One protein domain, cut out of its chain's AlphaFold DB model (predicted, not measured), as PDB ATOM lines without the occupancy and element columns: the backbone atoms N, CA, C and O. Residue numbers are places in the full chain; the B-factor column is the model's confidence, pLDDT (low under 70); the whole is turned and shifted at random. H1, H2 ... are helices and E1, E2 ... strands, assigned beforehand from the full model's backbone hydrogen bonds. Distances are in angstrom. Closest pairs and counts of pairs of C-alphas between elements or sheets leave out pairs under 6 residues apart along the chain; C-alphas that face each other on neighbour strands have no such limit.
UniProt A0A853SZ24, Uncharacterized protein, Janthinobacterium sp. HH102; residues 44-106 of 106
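Overview. This is residues 44 to 106 of the 106 residues of an uncharacterized protein of Janthinobacterium sp. HH102 (UniProt A0A853SZ24). A five-stranded sheet, curled like part of a barrel, has one helix, H1, packed across one face: two layers. The 63 printed residues run H1 E1 E2 E3 E4 E5; the sheet, E1 - E2 - E3 - E4 - E5, is a meander, each strand the antiparallel neighbour of the one before. The class is mixed; the whole is compact, radius of gyration of the C-alphas 12.0 A, with elongated spans of 39 by 25 by 20 A.

Along the chain. E4, residues 86 to 94, spans 27.4 A; E3, 77 to 82, 16.8 A; E2, 70 to 74, 13.5 A. E1 is residues 58 to 60; E5, 100 to 102, ends at C-alpha (3.850, 55.139, 79.546). H1, 45 to 54, spans 14.8 A from C-alpha (1.334, 45.059, 62.795).

Arrangement. Successive strands form hairpins. E4 pairs staggered, with E3 over 86 to 90 (N 80 to O 88, 2.8 A) and E5 over 91 to 93 (N 92 to O 101, 2.9 A). N 72 and O 79 of E2 and E3 are 2.7 A apart; N 59 and O 71 of E1 and E2, 2.8 A. H1 is on the sheet, height 7.7 A, only just over E3 and E4 with 3 C-alphas each, across the strands at 70 degrees to E3 on the local plane; the closest C-alphas of H1 and E4, Ala 48 and His 88, are 5.2 A apart. In H1 every O i to N i+4 pair is within hydrogen-bond range.

Size, cuts and confidence. The farthest C-alphas, Gly 67 and Leu 96, are 39.0 A apart. The printed part has no cut and no long link. Residues 66 and 106 have pLDDT under 70.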
ATOM      1  N   ASP A  44       1.926  49.260  65.341       94.00
ATOM      2  CA  ASP A  44       1.000  48.192  64.963       94.00
ATOM      3  C   ASP A  44       1.692  47.094  64.131       94.00
ATOM      4  O   ASP A  44       2.909  47.094  63.897       94.00
ATOM      5  N   GLY A  45       0.909  46.090  63.735       91.88
ATOM      6  CA  GLY A  45       1.334  45.059  62.795       91.88
ATOM      7  C   GLY A  45       2.400  44.110  63.350       91.88
ATOM      8  O   GLY A  45       2.367  43.695  64.510       91.88
ATOM      9  N   LYS A  46       3.343  43.709  62.485       94.31
ATOM     10  CA  LYS A  46       4.344  42.673  62.795       94.31
ATOM     11  C   LYS A  46       5.209  43.041  64.003       94.31
ATOM     12  O   LYS A  46       5.449  42.179  64.842       94.31
ATOM     13  N   ALA A  47       5.642  44.299  64.097       95.25
ATOM     14  CA  ALA A  47       6.484  44.764  65.196       95.25
ATOM     15  C   ALA A  47       5.744  44.676  66.541       95.25
ATOM     16  O   ALA A  47       6.271  44.097  67.490       95.25
ATOM     17  N   ALA A  48       4.495  45.155  66.596       95.81
ATOM     18  CA  ALA A  48       3.668  45.072  67.798       95.81
ATOM     19  C   ALA A  48       3.409  43.620  68.221       95.81
ATOM     20  O   ALA A  48       3.567  43.275  69.390       95.81
ATOM     21  N   LYS A  49       3.094  42.733  67.266       95.94
ATOM     22  CA  LYS A  49       2.911  41.305  67.553       95.94
ATOM     23  C   LYS A  49       4.177  40.658  68.127       95.94
ATOM     24  O   LYS A  49       4.089  39.927  69.108       95.94
ATOM     25  N   GLN A  50       5.343  40.923  67.537       95.38
ATOM     26  CA  GLN A  50       6.608  40.355  68.012       95.38
ATOM     27  C   GLN A  50       6.932  40.796  69.441       95.38
ATOM     28  O   GLN A  50       7.355  39.967  70.241       95.38
ATOM     29  N   LEU A  51       6.704  42.071  69.770       95.31
ATOM     30  CA  LEU A  51       6.871  42.580  71.133       95.31
ATOM     31  C   LEU A  51       5.868  41.937  72.095       95.31
ATOM     32  O   LEU A  51       6.269  41.415  73.132       95.31
ATOM     33  N   PHE A  52       4.586  41.900  71.724       96.12
ATOM     34  CA  PHE A  52       3.544  41.260  72.523       96.12
ATOM     35  C   PHE A  52       3.898  39.801  72.850       96.12
ATOM     36  O   PHE A  52       3.843  39.401  74.011       96.12
ATOM     37  N   ASP A  53       4.327  39.013  71.862       96.19
ATOM     38  CA  ASP A  53       4.619  37.586  72.039       96.19
ATOM     39  C   ASP A  53       5.749  37.323  73.056       96.19
ATOM     40  O   ASP A  53       5.682  36.333  73.790       96.19
ATOM     41  N   VAL A  54       6.749  38.213  73.139       94.94
ATOM     42  CA  VAL A  54       7.910  38.072  74.045       94.94
ATOM     43  C   VAL A  54       7.744  38.790  75.388       94.94
ATOM     44  O   VAL A  54       8.520  38.553  76.316       94.94
ATOM     45  N   MET A  55       6.753  39.675  75.511       94.19
ATOM     46  CA  MET A  55       6.437  40.375  76.756       94.19
ATOM     47  C   MET A  55       5.545  39.529  77.672       94.19
ATOM     48  O   MET A  55       4.815  38.648  77.232       94.19
ATOM     49  N   GLY A  56       5.582  39.806  78.973       89.75
ATOM     50  CA  GLY A  56       4.713  39.183  79.970       89.75
ATOM     51  C   GLY A  56       4.749  39.952  81.298       89.75
ATOM     52  O   GLY A  56       5.689  40.730  81.501       89.75
ATOM     53  N   PRO A  57       3.774  39.736  82.203       90.12
ATOM     54  CA  PRO A  57       2.707  38.728  82.142       90.12
ATOM     55  C   PRO A  57       1.589  39.057  81.138       90.12
ATOM     56  O   PRO A  57       1.435  40.197  80.716       90.12
ATOM     57  N   ASP A  58       0.826  38.032  80.753       90.88
ATOM     58  CA  ASP A  58      -0.370  38.144  79.909       90.88
ATOM     59  C   ASP A  58      -1.606  38.383  80.776       90.88
ATOM     60  O   ASP A  58      -2.135  37.457  81.390       90.88
ATOM     61  N   LEU A  59      -2.034  39.638  80.851       88.06
ATOM     62  CA  LEU A  59      -3.190  40.080  81.615       88.06
ATOM     63  C   LEU A  59      -4.452  39.971  80.753       88.06
ATOM     64  O   LEU A  59      -4.492  40.431  79.612       88.06
ATOM     65  N   ARG A  60      -5.498  39.368  81.319       84.50
ATOM     66  CA  ARG A  60      -6.840  39.275  80.724       84.50
ATOM     67  C   ARG A  60      -7.804  40.142  81.525       84.50
ATOM     68  O   ARG A  60      -7.588  40.318  82.723       84.50
ATOM     69  N   ASN A  61      -8.853  40.647  80.878       74.06
ATOM     70  CA  ASN A  61      -9.854  41.538  81.488       74.06
ATOM     71  C   ASN A  61      -9.230  42.804  82.113       74.06
ATOM     72  O   ASN A  61      -9.681  43.301  83.144       74.06
ATOM     73  N   ALA A  62      -8.140  43.298  81.523       76.25
ATOM     74  CA  ALA A  62      -7.511  44.538  81.950       76.25
ATOM     75  C   ALA A  62      -8.261  45.743  81.367       76.25
ATOM     76  O   ALA A  62      -8.886  45.646  80.311       76.25
ATOM     77  N   CYS A  63      -8.172  46.887  82.047       75.38
ATOM     78  CA  CYS A  63      -8.694  48.165  81.548       75.38
ATOM     79  C   CYS A  63     -10.219  48.189  81.333       75.38
ATOM     80  O   CYS A  63     -10.723  48.960  80.527       75.38
ATOM     81  N   GLY A  64     -10.957  47.326  82.045       75.06
ATOM     82  CA  GLY A  64     -12.416  47.220  81.933       75.06
ATOM     83  C   GLY A  64     -12.905  46.687  80.584       75.06
ATOM     84  O   GLY A  64     -14.095  46.777  80.297       75.06
ATOM     85  N   VAL A  65     -12.003  46.157  79.748       76.94
ATOM     86  CA  VAL A  65     -12.349  45.572  78.453       76.94
ATOM     87  C   VAL A  65     -12.594  44.078  78.641       76.94
ATOM     88  O   VAL A  65     -11.670  43.316  78.932       76.94
ATOM     89  N   ASP A  66     -13.849  43.666  78.473       68.94
ATOM     90  CA  ASP A  66     -14.255  42.261  78.520       68.94
ATOM     91  C   ASP A  66     -13.902  41.510  77.222       68.94
ATOM     92  O   ASP A  66     -13.687  42.093  76.155       68.94
ATOM     93  N   GLY A  67     -13.898  40.177  77.298       80.19
ATOM     94  CA  GLY A  67     -13.764  39.296  76.137       80.19
ATOM     95  C   GLY A  67     -12.324  38.876  75.845       80.19
ATOM     96  O   GLY A  67     -11.558  38.544  76.744       80.19
ATOM     97  N   GLU A  68     -11.956  38.826  74.564       84.94
ATOM     98  CA  GLU A  68     -10.651  38.316  74.107       84.94
ATOM     99  C   GLU A  68      -9.528  39.366  74.150       84.94
ATOM    100  O   GLU A  68      -8.459  39.164  73.568       84.94
ATOM    101  N   TYR A  69      -9.759  40.493  74.830       90.06
ATOM    102  CA  TYR A  69      -8.735  41.506  75.034       90.06
ATOM    103  C   TYR A  69      -7.588  40.947  75.878       90.06
ATOM    104  O   TYR A  69      -7.788  40.342  76.938       90.06
ATOM    105  N   ARG A  70      -6.363  41.161  75.403       92.62
ATOM    106  CA  ARG A  70      -5.150  40.755  76.114       92.62
ATOM    107  C   ARG A  70      -4.221  41.935  76.240       92.62
ATOM    108  O   ARG A  70      -3.977  42.621  75.255       92.62
ATOM    109  N   LEU A  71      -3.645  42.100  77.418       92.81
ATOM    110  CA  LEU A  71      -2.695  43.152  77.724       92.81
ATOM    111  C   LEU A  71      -1.407  42.538  78.260       92.81
ATOM    112  O   LEU A  71      -1.413  41.751  79.200       92.81
ATOM    113  N   ARG A  72      -0.279  42.928  77.683       94.25
ATOM    114  CA  ARG A  72       1.062  42.576  78.134       94.25
ATOM    115  C   ARG A  72       1.828  43.857  78.368       94.25
ATOM    116  O   ARG A  72       2.219  44.536  77.424       94.25
ATOM    117  N   GLN A  73       2.044  44.177  79.635       91.25
ATOM    118  CA  GLN A  73       2.709  45.406  80.039       91.25
ATOM    119  C   GLN A  73       3.982  45.091  80.810       91.25
ATOM    120  O   GLN A  73       4.007  44.210  81.674       91.25
ATOM    121  N   ARG A  74       5.047  45.836  80.512       91.00
ATOM    122  CA  ARG A  74       6.282  45.789  81.284       91.00
ATOM    123  C   ARG A  74       6.916  47.168  81.352       91.00
ATOM    124  O   ARG A  74       7.313  47.721  80.329       91.00
ATOM    125  N   ALA A  75       7.025  47.685  82.576       90.94
ATOM    126  CA  ALA A  75       7.376  49.079  82.820       90.94
ATOM    127  C   ALA A  75       6.498  50.008  81.956       90.94
ATOM    128  O   ALA A  75       5.271  49.912  82.000       90.94
ATOM    129  N   GLU A  76       7.130  50.850  81.149       93.56
ATOM    130  CA  GLU A  76       6.493  51.893  80.345       93.56
ATOM    131  C   GLU A  76       6.028  51.416  78.957       93.56
ATOM    132  O   GLU A  76       5.460  52.194  78.190       93.56
ATOM    133  N   VAL A  77       6.272  50.142  78.620       94.31
ATOM    134  CA  VAL A  77       5.809  49.530  77.371       94.31
ATOM    135  C   VAL A  77       4.540  48.737  77.645       94.31
ATOM    136  O   VAL A  77       4.537  47.805  78.454       94.31
ATOM    137  N   SER A  78       3.480  49.083  76.929       94.38
ATOM    138  CA  SER A  78       2.197  48.394  76.953       94.38
ATOM    139  C   SER A  78       1.918  47.821  75.574       94.38
ATOM    140  O   SER A  78       1.970  48.552  74.596       94.38
ATOM    141  N   CYS A  79       1.648  46.526  75.466       95.00
ATOM    142  CA  CYS A  79       1.227  45.895  74.223       95.00
ATOM    143  C   CYS A  79      -0.104  45.204  74.444       95.00
ATOM    144  O   CYS A  79      -0.253  44.463  75.412       95.00
ATOM    145  N   SER A  80      -1.052  45.367  73.533       93.44
ATOM    146  CA  SER A  80      -2.337  44.704  73.655       93.44
ATOM    147  C   SER A  80      -2.812  44.087  72.345       93.44
ATOM    148  O   SER A  80      -2.303  44.391  71.263       93.44
ATOM    149  N   TYR A  81      -3.755  43.160  72.469       93.31
ATOM    150  CA  TYR A  81      -4.436  42.511  71.364       93.31
ATOM    151  C   TYR A  81      -5.941  42.679  71.528       93.31
ATOM    152  O   TYR A  81      -6.496  42.360  72.581       93.31
ATOM    153  N   HIS A  82      -6.591  43.118  70.453       89.56
ATOM    154  CA  HIS A  82      -8.041  43.142  70.330       89.56
ATOM    155  C   HIS A  82      -8.461  42.434  69.028       89.56
ATOM    156  O   HIS A  82      -7.822  42.663  67.998       89.56
ATOM    157  N   PRO A  83      -9.532  41.614  69.005       88.62
ATOM    158  CA  PRO A  83      -9.924  40.869  67.802       88.62
ATOM    159  C   PRO A  83     -10.218  41.742  66.577       88.62
ATOM    160  O   PRO A  83     -10.001  41.303  65.450       88.62
ATOM    161  N   ARG A  84     -10.702  42.976  66.786       87.12
ATOM    162  CA  ARG A  84     -11.029  43.905  65.691       87.12
ATOM    163  C   ARG A  84      -9.812  44.652  65.149       87.12
ATOM    164  O   ARG A  84      -9.733  44.873  63.946       87.12
ATOM    165  N   ASP A  85      -8.877  45.015  66.025       85.31
ATOM    166  CA  ASP A  85      -7.804  45.975  65.715       85.31
ATOM    167  C   ASP A  85      -6.417  45.318  65.635       85.31
ATOM    168  O   ASP A  85      -5.448  45.921  65.176       85.31
ATOM    169  N   GLY A  86      -6.312  44.056  66.053       92.50
ATOM    170  CA  GLY A  86      -5.062  43.313  66.089       92.50
ATOM    171  C   GLY A  86      -4.156  43.734  67.246       92.50
ATOM    172  O   GLY A  86      -4.623  44.110  68.320       92.50
ATOM    173  N   HIS A  87      -2.844  43.597  67.033       95.06
ATOM    174  CA  HIS A  87      -1.829  43.929  68.033       95.06
ATOM    175  C   HIS A  87      -1.413  45.393  67.915       95.06
ATOM    176  O   HIS A  87      -1.075  45.852  66.820       95.06
ATOM    177  N   HIS A  88      -1.343  46.079  69.049       94.38
ATOM    178  CA  HIS A  88      -0.738  47.400  69.162       94.38
ATOM    179  C   HIS A  88       0.196  47.464  70.363       94.38
ATOM    180  O   HIS A  88       0.021  46.719  71.326       94.38
ATOM    181  N   CYS A  89       1.194  48.340  70.293       95.50
ATOM    182  CA  CYS A  89       2.026  48.666  71.437       95.50
ATOM    183  C   CYS A  89       2.222  50.170  71.563       95.50
ATOM    184  O   CYS A  89       2.450  50.858  70.564       95.50
ATOM    185  N   ASP A  90       2.238  50.625  72.807       95.19
ATOM    186  CA  ASP A  90       2.374  52.010  73.199       95.19
ATOM    187  C   ASP A  90       3.515  52.170  74.201       95.19
ATOM    188  O   ASP A  90       3.641  51.424  75.177       95.19
ATOM    189  N   PHE A  91       4.362  53.160  73.950       95.69
ATOM    190  CA  PHE A  91       5.448  53.567  74.839       95.69
ATOM    191  C   PHE A  91       5.843  55.007  74.534       95.69
ATOM    192  O   PHE A  91       5.575  55.524  73.450       95.69
ATOM    193  N   GLY A  92       6.507  55.669  75.471       96.00
ATOM    194  CA  GLY A  92       6.895  57.056  75.302       96.00
ATOM    195  C   GLY A  92       8.174  57.432  76.026       96.00
ATOM    196  O   GLY A  92       8.778  56.641  76.759       96.00
ATOM    197  N   PHE A  93       8.576  58.680  75.804       97.19
ATOM    198  CA  PHE A  93       9.710  59.298  76.477       97.19
ATOM    199  C   PHE A  93       9.405  60.748  76.840       97.19
ATOM    200  O   PHE A  93       8.811  61.495  76.059       97.19
ATOM    201  N   ASP A  94       9.877  61.161  78.008       96.69
ATOM    202  CA  ASP A  94      10.092  62.568  78.310       96.69
ATOM    203  C   ASP A  94      11.296  63.058  77.487       96.69
ATOM    204  O   ASP A  94      12.403  62.531  77.605       96.69
ATOM    205  N   LEU A  95      11.084  64.053  76.622       96.88
ATOM    206  CA  LEU A  95      12.106  64.515  75.678       96.88
ATOM    207  C   LEU A  95      13.133  65.466  76.306       96.88
ATOM    208  O   LEU A  95      14.091  65.845  75.634       96.88
ATOM    209  N   LEU A  96      12.950  65.874  77.563       96.94
ATOM    210  CA  LEU A  96      13.897  66.731  78.280       96.94
ATOM    211  C   LEU A  96      14.891  65.903  79.087       96.94
ATOM    212  O   LEU A  96      16.063  66.255  79.183       96.94
ATOM    213  N   THR A  97      14.415  64.804  79.664       96.81
ATOM    214  CA  THR A  97      15.195  63.936  80.551       96.81
ATOM    215  C   THR A  97      15.611  62.624  79.891       96.81
ATOM    216  O   THR A  97      16.502  61.948  80.398       96.81
ATOM    217  N   GLY A  98      14.961  62.234  78.791       95.75
ATOM    218  CA  GLY A  98      15.144  60.934  78.143       95.75
ATOM    219  C   GLY A  98      14.536  59.761  78.918       95.75
ATOM    220  O   GLY A  98      14.719  58.609  78.526       95.75
ATOM    221  N   ARG A  99      13.824  60.016  80.026       96.44
ATOM    222  CA  ARG A  99      13.183  58.959  80.816       96.44
ATOM    223  C   ARG A  99      12.033  58.350  80.028       96.44
ATOM    224  O   ARG A  99      11.236  59.072  79.432       96.44
ATOM    225  N   SER A 100      11.938  57.025  80.052       94.25
ATOM    226  CA  SER A 100      10.771  56.341  79.507       94.25
ATOM    227  C   SER A 100       9.534  56.682  80.339       94.25
ATOM    228  O   SER A 100       9.633  56.852  81.558       94.25
ATOM    229  N   ILE A 101       8.401  56.812  79.659       93.69
ATOM    230  CA  ILE A 101       7.079  57.063  80.229       93.69
ATOM    231  C   ILE A 101       6.058  56.193  79.497       93.69
ATOM    232  O   ILE A 101       6.264  55.847  78.329       93.69
ATOM    233  N   GLY A 102       4.952  55.867  80.158       85.56
ATOM    234  CA  GLY A 102       3.850  55.139  79.546       85.56
ATOM    235  C   GLY A 102       3.374  55.836  78.273       85.56
ATOM    236  O   GLY A 102       3.307  57.065  78.220       85.56
ATOM    237  N   GLY A 103       3.088  55.045  77.236       76.38
ATOM    238  CA  GLY A 103       2.531  55.532  75.968       76.38
ATOM    239  C   GLY A 103       1.005  55.456  75.880       76.38
ATOM    240  O   GLY A 103       0.431  56.066  74.985       76.38
ATOM    241  N   ALA A 104       0.358  54.752  76.811       74.00
ATOM    242  CA  ALA A 104      -1.089  54.578  76.864       74.00
ATOM    243  C   ALA A 104      -1.616  54.722  78.295       74.00
ATOM    244  O   ALA A 104      -0.892  54.510  79.269       74.00
ATOM    245  N   ILE A 105      -2.898  55.064  78.392       75.69
ATOM    246  CA  ILE A 105      -3.684  55.056  79.623       75.69
ATOM    247  C   ILE A 105      -4.857  54.101  79.415       75.69
ATOM    248  O   ILE A 105      -5.436  54.054  78.328       75.69
ATOM    249  N   CYS A 106      -5.171  53.364  80.475       67.75
ATOM    250  CA  CYS A 106      -6.474  52.767  80.702       67.75
ATOM    251  C   CYS A 106      -7.273  53.732  81.591       67.75
ATOM    252  O   CYS A 106      -8.435  54.001  81.251       67.75
TER     253      CYS A 106